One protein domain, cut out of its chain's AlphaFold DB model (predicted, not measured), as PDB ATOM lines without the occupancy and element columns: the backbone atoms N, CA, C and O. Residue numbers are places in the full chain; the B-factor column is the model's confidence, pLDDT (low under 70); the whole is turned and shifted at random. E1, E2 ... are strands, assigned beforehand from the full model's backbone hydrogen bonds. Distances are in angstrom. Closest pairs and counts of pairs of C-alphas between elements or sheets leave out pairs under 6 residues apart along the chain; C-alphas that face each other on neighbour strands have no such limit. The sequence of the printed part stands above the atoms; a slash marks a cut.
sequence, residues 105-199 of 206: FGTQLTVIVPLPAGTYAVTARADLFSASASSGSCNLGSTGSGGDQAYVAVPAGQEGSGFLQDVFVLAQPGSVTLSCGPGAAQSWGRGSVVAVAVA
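This is residues 105 to 199 of the 206 residues of an uncharacterized protein of Nocardioides anomalus (UniProt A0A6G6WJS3). The domain is a long, narrow sandwich of strands: a curled sheet of four, E1, E6, E3 and E4, and a twisted sheet of three long strands, E5, E2 and E7, lie face to face with their strands running nearly the same line. At both sides of the sandwich the edge strands of the two sheets come close, E1 to E7 on one side and E4 to E5 on the other. The printed part has 95 residues with seven named strands, E1 to E7 in order along the chain, and no named helix; the class is all strand. Both sheets are antiparallel, in the orders E1, E6, E3, E4 and E5, E2, E7. The whole is compact, with a radius of gyration of the C-alphas of 13.8 A, yet its outline is a rod spanning 44 by 18 by 17 A.

Strand E1, residues 109 to 115, begins at C-alpha 109, (48.840, -49.661, -10.507), and is 19.3 A from first to last C-alpha. E2, residues 118 to 130, spans 37.5 A from C-alpha 118 at (65.368, -51.708, -29.647) and bends by 51 degrees at residue 121. E3, residues 134 to 142, spans 27.0 A, and E4 holds residues 149 to 154. E5, residues 158 to 170, spans 36.9 A and bends by 56 degrees at residue 167. E6 holds residues 174 to 180. E7, residues 186 to 198, spans 35.2 A and ends at C-alpha 198, (59.524, -52.057, -34.916).

The sheet E1 E6 E3 E4 has E1 and E4 as edge strands. E1 and E6 are antiparallel at 165 degrees, with N 111 and O 178 within hydrogen-bond range at 2.9 A. E6 and E3 are antiparallel at 175 degrees, with N 139 and O 179 at 2.8 A. E3 and E4 form a hairpin, antiparallel at 160 degrees, with N 136 and O 152 at 2.9 A. From edge to edge of this sheet the strands' lines turn by 29 degrees and the way across it by 69 degrees. In the sheet E5 E2 E7, E2 is the inner strand. E5 and E2 are antiparallel at 164 degrees, with N 122 and O 166 at 2.8 A. E2 and E7 are antiparallel at 165 degrees, with N 123 and O 194 at 2.9 A. This sheet is twisted, its C-alphas lying up to 7.0 A off its best plane. The two sheets make a sandwich, two sheets face to face: the parts that face each other are 6.0 A centre to centre, and the strands of one stand at 13 degrees to those of the other. Among the closest C-alphas across it are Leu 140 of E3 and Leu 164 of E5, 6.4 A apart. At the edges, the closest C-alphas of E1 and E7 are those of Leu 109 and Trp 188, 5.7 A apart, and those of E4 and E5 are Val 154 and Gly 160, 5.6 A apart. E1 and E4 are apart, as are E4 and E7.

The two C-alphas farthest apart, those of Ser 132 and Ala 199, are 44.8 A from each other. The printed part has no cut. The chain changes from one sheet to the other at five links, E1 to E2, E2 to E3, E4 to E5, E5 to E6 and E6 to E7, which are tight; the link E3 to E4, six residues, is short, and no link is long. The mean pLDDT of the printed part is 89.1, and residues 144 to 145 and 182 to 185 are under 70.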
ATOM      1  N   PHE A 105      43.376 -54.770  -8.019       84.44
ATOM      2  CA  PHE A 105      42.810 -53.489  -7.613       84.44
ATOM      3  C   PHE A 105      43.643 -52.877  -6.491       84.44
ATOM      4  O   PHE A 105      43.879 -53.516  -5.465       84.44
ATOM      5  N   GLY A 106      44.067 -51.630  -6.666       86.94
ATOM      6  CA  GLY A 106      44.849 -50.921  -5.659       86.94
ATOM      7  C   GLY A 106      44.827 -49.415  -5.856       86.94
ATOM      8  O   GLY A 106      44.446 -48.908  -6.906       86.94
ATOM      9  N   THR A 107      45.268 -48.673  -4.843       86.81
ATOM     10  CA  THR A 107      45.448 -47.212  -4.942       86.81
ATOM     11  C   THR A 107      46.575 -46.820  -5.901       86.81
ATOM     12  O   THR A 107      46.682 -45.659  -6.290       86.81
ATOM     13  N   GLN A 108      47.398 -47.792  -6.294       87.69
ATOM     14  CA  GLN A 108      48.458 -47.666  -7.275       87.69
ATOM     15  C   GLN A 108      48.431 -48.877  -8.207       87.69
ATOM     16  O   GLN A 108      48.238 -50.010  -7.761       87.69
ATOM     17  N   LEU A 109      48.668 -48.630  -9.491       91.31
ATOM     18  CA  LEU A 109      48.840 -49.661 -10.507       91.31
ATOM     19  C   LEU A 109      50.191 -49.453 -11.177       91.31
ATOM     20  O   LEU A 109      50.479 -48.362 -11.660       91.31
ATOM     21  N   THR A 110      50.991 -50.513 -11.230       92.62
ATOM     22  CA  THR A 110      52.265 -50.517 -11.945       92.62
ATOM     23  C   THR A 110      52.337 -51.767 -12.808       92.62
ATOM     24  O   THR A 110      52.228 -52.879 -12.296       92.62
ATOM     25  N   VAL A 111      52.524 -51.591 -14.113       95.12
ATOM     26  CA  VAL A 111      52.720 -52.681 -15.075       95.12
ATOM     27  C   VAL A 111      54.058 -52.457 -15.761       95.12
ATOM     28  O   VAL A 111      54.265 -51.420 -16.386       95.12
ATOM     29  N   ILE A 112      54.969 -53.420 -15.623       94.69
ATOM     30  CA  ILE A 112      56.340 -53.329 -16.134       94.69
ATOM     31  C   ILE A 112      56.521 -54.370 -17.232       94.69
ATOM     32  O   ILE A 112      56.308 -55.560 -17.001       94.69
ATOM     33  N   VAL A 113      56.960 -53.925 -18.407       96.50
ATOM     34  CA  VAL A 113      57.351 -54.793 -19.520       96.50
ATOM     35  C   VAL A 113      58.870 -54.710 -19.681       96.50
ATOM     36  O   VAL A 113      59.369 -53.652 -20.075       96.50
ATOM     37  N   PRO A 114      59.631 -55.774 -19.366       95.75
ATOM     38  CA  PRO A 114      61.056 -55.826 -19.662       95.75
ATOM     39  C   PRO A 114      61.266 -56.015 -21.168       95.75
ATOM     40  O   PRO A 114      60.650 -56.886 -21.782       95.75
ATOM     41  N   LEU A 115      62.140 -55.204 -21.756       94.00
ATOM     42  CA  LEU A 115      62.379 -55.151 -23.194       94.00
ATOM     43  C   LEU A 115      63.887 -55.172 -23.487       94.00
ATOM     44  O   LEU A 115      64.653 -54.456 -22.833       94.00
ATOM     45  N   PRO A 116      64.342 -55.952 -24.483       94.06
ATOM     46  CA  PRO A 116      65.677 -55.794 -25.052       94.06
ATOM     47  C   PRO A 116      65.900 -54.389 -25.630       94.06
ATOM     48  O   PRO A 116      64.944 -53.661 -25.903       94.06
ATOM     49  N   ALA A 117      67.162 -54.033 -25.889       92.12
ATOM     50  CA  ALA A 117      67.482 -52.827 -26.652       92.12
ATOM     51  C   ALA A 117      66.784 -52.866 -28.023       92.12
ATOM     52  O   ALA A 117      66.788 -53.901 -28.692       92.12
ATOM     53  N   GLY A 118      66.176 -51.757 -28.434       91.62
ATOM     54  CA  GLY A 118      65.368 -51.708 -29.647       91.62
ATOM     55  C   GLY A 118      64.377 -50.551 -29.669       91.62
ATOM     56  O   GLY A 118      64.326 -49.739 -28.745       91.62
ATOM     57  N   THR A 119      63.591 -50.486 -30.742       92.00
ATOM     58  CA  THR A 119      62.513 -49.503 -30.904       92.00
ATOM     59  C   THR A 119      61.168 -50.202 -30.793       92.00
ATOM     60  O   THR A 119      60.958 -51.240 -31.423       92.00
ATOM     61  N   TYR A 120      60.257 -49.627 -30.011       93.06
ATOM     62  CA  TYR A 120      58.965 -50.236 -29.718       93.06
ATOM     63  C   TYR A 120      57.837 -49.231 -29.872       93.06
ATOM     64  O   TYR A 120      57.880 -48.163 -29.268       93.06
ATOM     65  N   ALA A 121      56.805 -49.609 -30.623       94.31
ATOM     66  CA  ALA A 121      55.511 -48.944 -30.557       94.31
ATOM     67  C   ALA A 121      54.740 -49.534 -29.374       94.31
ATOM     68  O   ALA A 121      54.509 -50.747 -29.329       94.31
ATOM     69  N   VAL A 122      54.387 -48.696 -28.404       95.81
ATOM     70  CA  VAL A 122      53.771 -49.136 -27.156       95.81
ATOM     71  C   VAL A 122      52.387 -48.541 -27.010       95.81
ATOM     72  O   VAL A 122      52.188 -47.342 -27.162       95.81
ATOM     73  N   THR A 123      51.440 -49.398 -26.651       97.00
ATOM     74  CA  THR A 123      50.094 -49.014 -26.234       97.00
ATOM     75  C   THR A 123      49.837 -49.526 -24.830       97.00
ATOM     76  O   THR A 123      50.217 -50.653 -24.495       97.00
ATOM     77  N   ALA A 124      49.161 -48.727 -24.021       96.94
ATOM     78  CA  ALA A 124      48.806 -49.068 -22.662       96.94
ATOM     79  C   ALA A 124      47.372 -48.649 -22.333       96.94
ATOM     80  O   ALA A 124      46.837 -47.683 -22.878       96.94
ATOM     81  N   ARG A 125      46.762 -49.390 -21.412       95.69
ATOM     82  CA  ARG A 125      45.428 -49.137 -20.867       95.69
ATOM     83  C   ARG A 125      45.448 -49.352 -19.361       95.69
ATOM     84  O   ARG A 125      46.120 -50.267 -18.888       95.69
ATOM     85  N   ALA A 126      44.687 -48.549 -18.634       94.06
ATOM     86  CA  ALA A 126      44.388 -48.765 -17.223       94.06
ATOM     87  C   ALA A 126      42.950 -48.362 -16.917       94.06
ATOM     88  O   ALA A 126      42.465 -47.372 -17.467       94.06
ATOM     89  N   ASP A 127      42.306 -49.083 -16.002       92.75
ATOM     90  CA  ASP A 127      40.953 -48.769 -15.559       92.75
ATOM     91  C   ASP A 127      40.965 -48.129 -14.178       92.75
ATOM     92  O   ASP A 127      41.625 -48.599 -13.252       92.75
ATOM     93  N   LEU A 128      40.203 -47.052 -14.046       91.62
ATOM     94  CA  LEU A 128      39.953 -46.330 -12.817       91.62
ATOM     95  C   LEU A 128      38.540 -46.637 -12.335       91.62
ATOM     96  O   LEU A 128      37.568 -46.356 -13.032       91.62
ATOM     97  N   PHE A 129      38.426 -47.144 -11.115       89.19
ATOM     98  CA  PHE A 129      37.165 -47.304 -10.405       89.19
ATOM     99  C   PHE A 129      37.146 -46.382  -9.183       89.19
ATOM    100  O   PHE A 129      38.131 -46.273  -8.447       89.19
ATOM    101  N   SER A 130      36.009 -45.734  -8.930       88.25
ATOM    102  CA  SER A 130      35.780 -45.029  -7.669       88.25
ATOM    103  C   SER A 130      34.311 -45.054  -7.268       88.25
ATOM    104  O   SER A 130      33.410 -44.905  -8.092       88.25
ATOM    105  N   ALA A 131      34.057 -45.194  -5.966       87.38
ATOM    106  CA  ALA A 131      32.717 -45.068  -5.395       87.38
ATOM    107  C   ALA A 131      32.208 -43.612  -5.383       87.38
ATOM    108  O   ALA A 131      31.010 -43.380  -5.251       87.38
ATOM    109  N   SER A 132      33.100 -42.632  -5.542       88.38
ATOM    110  CA  SER A 132      32.804 -41.196  -5.564       88.38
ATOM    111  C   SER A 132      33.296 -40.560  -6.861       88.38
ATOM    112  O   SER A 132      34.154 -41.119  -7.535       88.38
ATOM    113  N   ALA A 133      32.782 -39.379  -7.218       89.38
ATOM    114  CA  ALA A 133      33.335 -38.634  -8.347       89.38
ATOM    115  C   ALA A 133      34.830 -38.384  -8.104       89.38
ATOM    116  O   ALA A 133      35.233 -37.979  -7.011       89.38
ATOM    117  N   SER A 134      35.657 -38.714  -9.087       88.62
ATOM    118  CA  SER A 134      37.095 -38.844  -8.889       88.62
ATOM    119  C   SER A 134      37.859 -38.670 -10.186       88.62
ATOM    120  O   SER A 134      37.312 -38.800 -11.277       88.62
ATOM    121  N   SER A 135      39.148 -38.384 -10.056       87.69
ATOM    122  CA  SER A 135      40.051 -38.295 -11.190       87.69
ATOM    123  C   SER A 135      41.453 -38.773 -10.858       87.69
ATOM    124  O   SER A 135      42.001 -38.363  -9.830       87.69
ATOM    125  N   GLY A 136      42.044 -39.553 -11.749       87.81
ATOM    126  CA  GLY A 136      43.384 -40.094 -11.596       87.81
ATOM    127  C   GLY A 136      44.236 -39.863 -12.836       87.81
ATOM    128  O   GLY A 136      43.723 -39.570 -13.916       87.81
ATOM    129  N   SER A 137      45.549 -39.999 -12.679       89.81
ATOM    130  CA  SER A 137      46.503 -39.909 -13.782       89.81
ATOM    131  C   SER A 137      47.327 -41.181 -13.910       89.81
ATOM    132  O   SER A 137      47.819 -41.716 -12.909       89.81
ATOM    133  N   CYS A 138      47.548 -41.590 -15.150       92.44
ATOM    134  CA  CYS A 138      48.513 -42.608 -15.524       92.44
ATOM    135  C   CYS A 138      49.648 -41.979 -16.324       92.44
ATOM    136  O   CYS A 138      49.438 -41.038 -17.086       92.44
ATOM    137  N   ASN A 139      50.835 -42.545 -16.172       93.44
ATOM    138  CA  ASN A 139      52.023 -42.224 -16.940       93.44
ATOM    139  C   ASN A 139      52.527 -43.498 -17.601       93.44
ATOM    140  O   ASN A 139      52.668 -44.529 -16.935       93.44
ATOM    141  N   LEU A 140      52.832 -43.406 -18.886       95.56
ATOM    142  CA  LEU A 140      53.563 -44.415 -19.628       95.56
ATOM    143  C   LEU A 140      54.956 -43.854 -19.888       95.56
ATOM    144  O   LEU A 140      55.098 -42.774 -20.443       95.56
ATOM    145  N   GLY A 141      55.992 -44.573 -19.478       95.00
ATOM    146  CA  GLY A 141      57.365 -44.118 -19.670       95.00
ATOM    147  C   GLY A 141      58.352 -45.269 -19.672       95.00
ATOM    148  O   GLY A 141      58.003 -46.404 -19.348       95.00
ATOM    149  N   SER A 142      59.602 -44.979 -20.013       91.75
ATOM    150  CA  SER A 142      60.690 -45.953 -19.976       91.75
ATOM    151  C   SER A 142      61.822 -45.497 -19.060       91.75
ATOM    152  O   SER A 142      61.876 -44.347 -18.615       91.75
ATOM    153  N   THR A 143      62.748 -46.404 -18.749       74.88
ATOM    154  CA  THR A 143      63.969 -46.075 -18.002       74.88
ATOM    155  C   THR A 143      64.820 -45.061 -18.778       74.88
ATOM    156  O   THR A 143      65.603 -45.445 -19.642       74.88
ATOM    157  N   GLY A 144      64.679 -43.770 -18.453       58.91
ATOM    158  CA  GLY A 144      65.497 -42.682 -19.005       58.91
ATOM    159  C   GLY A 144      64.864 -41.864 -20.138       58.91
ATOM    160  O   GLY A 144      65.576 -41.099 -20.785       58.91
ATOM    161  N   SER A 145      63.560 -41.980 -20.402       63.31
ATOM    162  CA  SER A 145      62.845 -41.118 -21.361       63.31
ATOM    163  C   SER A 145      61.454 -40.746 -20.852       63.31
ATOM    164  O   SER A 145      60.827 -41.512 -20.118       63.31
ATOM    165  N   GLY A 146      60.990 -39.552 -21.236       70.88
ATOM    166  CA  GLY A 146      59.588 -39.171 -21.073       70.88
ATOM    167  C   GLY A 146      58.684 -40.058 -21.930       70.88
ATOM    168  O   GLY A 146      59.169 -40.739 -22.831       70.88
ATOM    169  N   GLY A 147      57.391 -40.054 -21.627       86.81
ATOM    170  CA  GLY A 147      56.393 -40.698 -22.466       86.81
ATOM    171  C   GLY A 147      55.041 -40.008 -22.360       86.81
ATOM    172  O   GLY A 147      54.980 -38.809 -22.085       86.81
ATOM    173  N   ASP A 148      53.966 -40.757 -22.569       94.19
ATOM    174  CA  ASP A 148      52.602 -40.232 -22.579       94.19
ATOM    175  C   ASP A 148      51.981 -40.170 -21.170       94.19
ATOM    176  O   ASP A 148      52.338 -40.931 -20.261       94.19
ATOM    177  N   GLN A 149      51.017 -39.268 -20.986       92.31
ATOM    178  CA  GLN A 149      50.254 -39.107 -19.751       92.31
ATOM    179  C   GLN A 149      48.760 -39.051 -20.064       92.31
ATOM    180  O   GLN A 149      48.312 -38.251 -20.879       92.31
ATOM    181  N   ALA A 150      47.967 -39.840 -19.341       91.81
ATOM    182  CA  ALA A 150      46.513 -39.810 -19.445       91.81
ATOM    183  C   ALA A 150      45.882 -39.379 -18.126       91.81
ATOM    184  O   ALA A 150      46.239 -39.874 -17.055       91.81
ATOM    185  N   TYR A 151      44.891 -38.496 -18.226       90.44
ATOM    186  CA  TYR A 151      44.018 -38.110 -17.127       90.44
ATOM    187  C   TYR A 151      42.649 -38.762 -17.313       90.44
ATOM    188  O   TYR A 151      42.039 -38.658 -18.376       90.44
ATOM    189  N   VAL A 152      42.170 -39.437 -16.274       91.06
ATOM    190  CA  VAL A 152      40.918 -40.195 -16.286       91.06
ATOM    191  C   VAL A 152      40.009 -39.612 -15.222       91.06
ATOM    192  O   VAL A 152      40.340 -39.655 -14.041       91.06
ATOM    193  N   ALA A 153      38.863 -39.074 -15.628       89.62
ATOM    194  CA  ALA A 153      37.816 -38.624 -14.720       89.62
ATOM    195  C   ALA A 153      36.652 -39.619 -14.743       89.62
ATOM    196  O   ALA A 153      36.210 -40.032 -15.814       89.62
ATOM    197  N   VAL A 154      36.154 -39.988 -13.564       91.00
ATOM    198  CA  VAL A 154      35.064 -40.953 -13.397       91.00
ATOM    199  C   VAL A 154      33.963 -40.389 -12.498       91.00
ATOM    200  O   VAL A 154      34.255 -39.833 -11.433       91.00
ATOM    201  N   PRO A 155      32.685 -40.515 -12.891       90.50
ATOM    202  CA  PRO A 155      31.565 -40.288 -11.987       90.50
ATOM    203  C   PRO A 155      31.548 -41.298 -10.830       90.50
ATOM    204  O   PRO A 155      32.167 -42.358 -10.893       90.50
ATOM    205  N   ALA A 156      30.782 -40.989  -9.782       89.75
ATOM    206  CA  ALA A 156      30.600 -41.887  -8.645       89.75
ATOM    207  C   ALA A 156      30.009 -43.244  -9.073       89.75
ATOM    208  O   ALA A 156      28.982 -43.293  -9.750       89.75
ATOM    209  N   GLY A 157      30.652 -44.336  -8.653       87.44
ATOM    210  CA  GLY A 157      30.208 -45.706  -8.919       87.44
ATOM    211  C   GLY A 157      30.419 -46.170 -10.361       87.44
ATOM    212  O   GLY A 157      29.846 -47.185 -10.750       87.44
ATOM    213  N   GLN A 158      31.200 -45.434 -11.154       89.81
ATOM    214  CA  GLN A 158      31.513 -45.768 -12.542       89.81
ATOM    215  C   GLN A 158      32.982 -46.163 -12.703       89.81
ATOM    216  O   GLN A 158      33.831 -45.907 -11.844       89.81
ATOM    217  N   GLU A 159      33.259 -46.784 -13.843       90.19
ATOM    218  CA  GLU A 159      34.599 -47.089 -14.322       90.19
ATOM    219  C   GLU A 159      34.949 -46.167 -15.494       90.19
ATOM    220  O   GLU A 159      34.100 -45.862 -16.333       90.19
ATOM    221  N   GLY A 160      36.206 -45.746 -15.569       91.00
ATOM    222  CA  GLY A 160      36.762 -45.058 -16.728       91.00
ATOM    223  C   GLY A 160      38.099 -45.663 -17.118       91.00
ATOM    224  O   GLY A 160      38.853 -46.097 -16.256       91.00
ATOM    225  N   SER A 161      38.409 -45.664 -18.411       92.31
ATOM    226  CA  SER A 161      39.680 -46.179 -18.920       92.31
ATOM    227  C   SER A 161      40.580 -45.039 -19.384       92.31
ATOM    228  O   SER A 161      40.147 -44.159 -20.128       92.31
ATOM    229  N   GLY A 162      41.846 -45.082 -18.978       91.25
ATOM    230  CA  GLY A 162      42.922 -44.285 -19.557       91.25
ATOM    231  C   GLY A 162      43.654 -45.085 -20.624       91.25
ATOM    232  O   GLY A 162      43.962 -46.256 -20.407       91.25
ATOM    233  N   PHE A 163      43.944 -44.451 -21.757       95.12
ATOM    234  CA  PHE A 163      44.733 -45.024 -22.844       95.12
ATOM    235  C   PHE A 163      45.967 -44.164 -23.054       95.12
ATOM    236  O   PHE A 163      45.857 -42.941 -23.072       95.12
ATOM    237  N   LEU A 164      47.117 -44.812 -23.189       95.88
ATOM    238  CA  LEU A 164      48.397 -44.156 -23.395       95.88
ATOM    239  C   LEU A 164      49.115 -44.836 -24.545       95.88
ATOM    240  O   LEU A 164      49.001 -46.053 -24.717       95.88
ATOM    241  N   GLN A 165      49.864 -44.073 -25.318       95.75
ATOM    242  CA  GLN A 165      50.675 -44.632 -26.389       95.75
ATOM    243  C   GLN A 165      51.915 -43.794 -26.618       95.75
ATOM    244  O   GLN A 165      51.862 -42.571 -26.563       95.75
ATOM    245  N   ASP A 166      53.023 -44.457 -26.913       94.69
ATOM    246  CA  ASP A 166      54.233 -43.768 -27.339       94.69
ATOM    247  C   ASP A 166      55.170 -44.722 -28.083       94.69
ATOM    248  O   ASP A 166      54.974 -45.943 -28.097       94.69
ATOM    249  N   VAL A 167      56.208 -44.167 -28.699       93.25
ATOM    250  CA  VAL A 167      57.293 -44.919 -29.316       93.25
ATOM    251  C   VAL A 167      58.563 -44.747 -28.493       93.25
ATOM    252  O   VAL A 167      59.153 -43.671 -28.445       93.25
ATOM    253  N   PHE A 168      59.036 -45.839 -27.896       92.44
ATOM    254  CA  PHE A 168      60.242 -45.834 -27.072       92.44
ATOM    255  C   PHE A 168      61.444 -46.379 -27.842       92.44
ATOM    256  O   PHE A 168      61.371 -47.444 -28.459       92.44
ATOM    257  N   VAL A 169      62.574 -45.677 -27.740       91.69
ATOM    258  CA  VAL A 169      63.879 -46.133 -28.233       91.69
ATOM    259  C   VAL A 169      64.758 -46.464 -27.032       91.69
ATOM    260  O   VAL A 169      65.192 -45.583 -26.295       91.69
ATOM    261  N   LEU A 170      65.022 -47.750 -26.830       91.38
ATOM    262  CA  LEU A 170      65.844 -48.256 -25.738       91.38
ATOM    263  C   LEU A 170      67.257 -48.534 -26.249       91.38
ATOM    264  O   LEU A 170      67.487 -49.504 -26.970       91.38
ATOM    265  N   ALA A 171      68.219 -47.695 -25.857       90.62
ATOM    266  CA  ALA A 171      69.625 -47.861 -26.237       90.62
ATOM    267  C   ALA A 171      70.292 -49.098 -25.597       90.62
ATOM    268  O   ALA A 171      71.327 -49.556 -26.076       90.62
ATOM    269  N   GLN A 172      69.724 -49.616 -24.505       92.62
ATOM    270  CA  GLN A 172      70.155 -50.801 -23.755       92.62
ATOM    271  C   GLN A 172      68.907 -51.571 -23.286       92.62
ATOM    272  O   GLN A 172      67.827 -50.973 -23.261       92.62
ATOM    273  N   PRO A 173      69.012 -52.861 -22.904       94.12
ATOM    274  CA  PRO A 173      67.900 -53.570 -22.278       94.12
ATOM    275  C   PRO A 173      67.358 -52.789 -21.076       94.12
ATOM    276  O   PRO A 173      68.125 -52.317 -20.237       94.12
ATOM    277  N   GLY A 174      66.040 -52.648 -21.006       94.00
ATOM    278  CA  GLY A 174      65.372 -51.812 -20.017       94.00
ATOM    279  C   GLY A 174      63.923 -52.225 -19.833       94.00
ATOM    280  O   GLY A 174      63.548 -53.365 -20.110       94.00
ATOM    281  N   SER A 175      63.094 -51.303 -19.356       94.69
ATOM    282  CA  SER A 175      61.663 -51.553 -19.232       94.69
ATOM    283  C   SER A 175      60.828 -50.350 -19.633       94.69
ATOM    284  O   SER A 175      61.233 -49.195 -19.480       94.69
ATOM    285  N   VAL A 176      59.630 -50.653 -20.124       95.75
ATOM    286  CA  VAL A 176      58.536 -49.691 -20.232       95.75
ATOM    287  C   VAL A 176      57.572 -49.956 -19.088       95.75
ATOM    288  O   VAL A 176      57.228 -51.102 -18.796       95.75
ATOM    289  N   THR A 177      57.176 -48.888 -18.410       95.06
ATOM    290  CA  THR A 177      56.352 -48.933 -17.211       95.06
ATOM    291  C   THR A 177      55.115 -48.079 -17.412       95.06
ATOM    292  O   THR A 177      55.205 -46.880 -17.677       95.06
ATOM    293  N   LEU A 178      53.953 -48.697 -17.236       94.88
ATOM    294  CA  LEU A 178      52.711 -47.995 -16.965       94.88
ATOM    295  C   LEU A 178      52.598 -47.826 -15.455       94.88
ATOM    296  O   LEU A 178      52.664 -48.806 -14.716       94.88
ATOM    297  N   SER A 179      52.427 -46.591 -15.002       92.38
ATOM    298  CA  SER A 179      52.261 -46.259 -13.592       92.38
ATOM    299  C   SER A 179      51.068 -45.334 -13.410       92.38
ATOM    300  O   SER A 179      51.003 -44.265 -14.008       92.38
ATOM    301  N   CYS A 180      50.119 -45.737 -12.577       91.75
ATOM    302  CA  CYS A 180      48.968 -44.924 -12.220       91.75
ATOM    303  C   CYS A 180      49.010 -44.656 -10.718       91.75
ATOM    304  O   CYS A 180      49.138 -45.581  -9.911       91.75
ATOM    305  N   GLY A 181      49.004 -43.369 -10.367       81.00
ATOM    306  CA  GLY A 181      49.234 -42.875  -9.008       81.00
ATOM    307  C   GLY A 181      47.945 -42.551  -8.245       81.00
ATOM    308  O   GLY A 181      46.860 -42.550  -8.836       81.00
ATOM    309  N   PRO A 182      48.048 -42.263  -6.932       63.69
ATOM    310  CA  PRO A 182      46.883 -42.158  -6.067       63.69
ATOM    311  C   PRO A 182      46.163 -40.814  -6.243       63.69
ATOM    312  O   PRO A 182      46.682 -39.763  -5.873       63.69
ATOM    313  N   GLY A 183      44.928 -40.856  -6.742       57.84
ATOM    314  CA  GLY A 183      43.904 -39.867  -6.409       57.84
ATOM    315  C   GLY A 183      43.097 -40.364  -5.203       57.84
ATOM    316  O   GLY A 183      42.912 -41.570  -5.028       57.84
ATOM    317  N   ALA A 184      42.651 -39.470  -4.320       53.03
ATOM    318  CA  ALA A 184      41.885 -39.867  -3.136       53.03
ATOM    319  C   ALA A 184      40.627 -40.677  -3.540       53.03
ATOM    320  O   ALA A 184      39.893 -40.259  -4.431       53.03
ATOM    321  N   ALA A 185      40.399 -41.827  -2.891       55.25
ATOM    322  CA  ALA A 185      39.260 -42.743  -3.097       55.25
ATOM    323  C   ALA A 185      39.185 -43.491  -4.445       55.25
ATOM    324  O   ALA A 185      38.107 -43.901  -4.880       55.25
ATOM    325  N   GLN A 186      40.320 -43.713  -5.101       71.81
ATOM    326  CA  GLN A 186      40.390 -44.412  -6.382       71.81
ATOM    327  C   GLN A 186      41.031 -45.788  -6.241       71.81
ATOM    328  O   GLN A 186      41.986 -45.957  -5.483       71.81
ATOM    329  N   SER A 187      40.521 -46.773  -6.978       85.50
ATOM    330  CA  SER A 187      41.242 -48.021  -7.219       85.50
ATOM    331  C   SER A 187      41.489 -48.178  -8.708       85.50
ATOM    332  O   SER A 187      40.558 -48.195  -9.512       85.50
ATOM    333  N   TRP A 188      42.758 -48.295  -9.059       88.38
ATOM    334  CA  TRP A 188      43.185 -48.703 -10.380       88.38
ATOM    335  C   TRP A 188      43.093 -50.219 -10.479       88.38
ATOM    336  O   TRP A 188      43.523 -50.916  -9.560       88.38
ATOM    337  N   GLY A 189      42.541 -50.720 -11.578       82.19
ATOM    338  CA  GLY A 189      42.490 -52.138 -11.911       82.19
ATOM    339  C   GLY A 189      42.756 -52.353 -13.396       82.19
ATOM    340  O   GLY A 189      42.772 -51.397 -14.169       82.19
ATOM    341  N   ARG A 190      42.974 -53.613 -13.793       87.56
ATOM    342  CA  ARG A 190      43.120 -54.037 -15.201       87.56
ATOM    343  C   ARG A 190      44.037 -53.111 -16.013       87.56
ATOM    344  O   ARG A 190      43.627 -52.439 -16.958       87.56
ATOM    345  N   GLY A 191      45.302 -53.075 -15.614       93.88
ATOM    346  CA  GLY A 191      46.369 -52.468 -16.394       93.88
ATOM    347  C   GLY A 191      46.865 -53.423 -17.468       93.88
ATOM    348  O   GLY A 191      47.088 -54.596 -17.185       93.88
ATOM    349  N   SER A 192      47.110 -52.929 -18.675       96.75
ATOM    350  CA  SER A 192      47.765 -53.698 -19.736       96.75
ATOM    351  C   SER A 192      48.720 -52.820 -20.523       96.75
ATOM    352  O   SER A 192      48.376 -51.688 -20.857       96.75
ATOM    353  N   VAL A 193      49.882 -53.362 -20.867       97.50
ATOM    354  CA  VAL A 193      50.870 -52.738 -21.748       97.50
ATOM    355  C   VAL A 193      51.236 -53.743 -22.827       97.50
ATOM    356  O   VAL A 193      51.512 -54.901 -22.519       97.50
ATOM    357  N   VAL A 194      51.251 -53.292 -24.076       97.38
ATOM    358  CA  VAL A 194      51.712 -54.061 -25.234       97.38
ATOM    359  C   VAL A 194      52.756 -53.233 -25.964       97.38
ATOM    360  O   VAL A 194      52.488 -52.098 -26.346       97.38
ATOM    361  N   ALA A 195      53.934 -53.810 -26.155       95.62
ATOM    362  CA  ALA A 195      55.061 -53.232 -26.863       95.62
ATOM    363  C   ALA A 195      55.386 -54.099 -28.080       95.62
ATOM    364  O   ALA A 195      55.725 -55.274 -27.939       95.62
ATOM    365  N   VAL A 196      55.287 -53.526 -29.275       95.19
ATOM    366  CA  VAL A 196      55.596 -54.217 -30.531       95.19
ATOM    367  C   VAL A 196      56.936 -53.719 -31.044       95.19
ATOM    368  O   VAL A 196      57.112 -52.516 -31.242       95.19
ATOM    369  N   ALA A 197      57.876 -54.638 -31.258       92.88
ATOM    370  CA  ALA A 197      59.169 -54.326 -31.846       92.88
ATOM    371  C   ALA A 197      58.980 -53.830 -33.285       92.88
ATOM    372  O   ALA A 197      58.329 -54.479 -34.112       92.88
ATOM    373  N   VAL A 198      59.560 -52.669 -33.586       90.94
ATOM    374  CA  VAL A 198      59.524 -52.057 -34.916       90.94
ATOM    375  C   VAL A 198      60.938 -51.845 -35.437       90.94
ATOM    376  O   VAL A 198      61.854 -51.515 -34.687       90.94
ATOM    377  N   ALA A 199      61.121 -52.035 -36.744       85.56
ATOM    378  CA  ALA A 199      62.440 -51.934 -37.368       85.56
ATOM    379  C   ALA A 199      63.002 -50.505 -37.316       85.56
ATOM    380  O   ALA A 199      64.191 -50.312 -37.085       85.56
TER     381      ALA A 199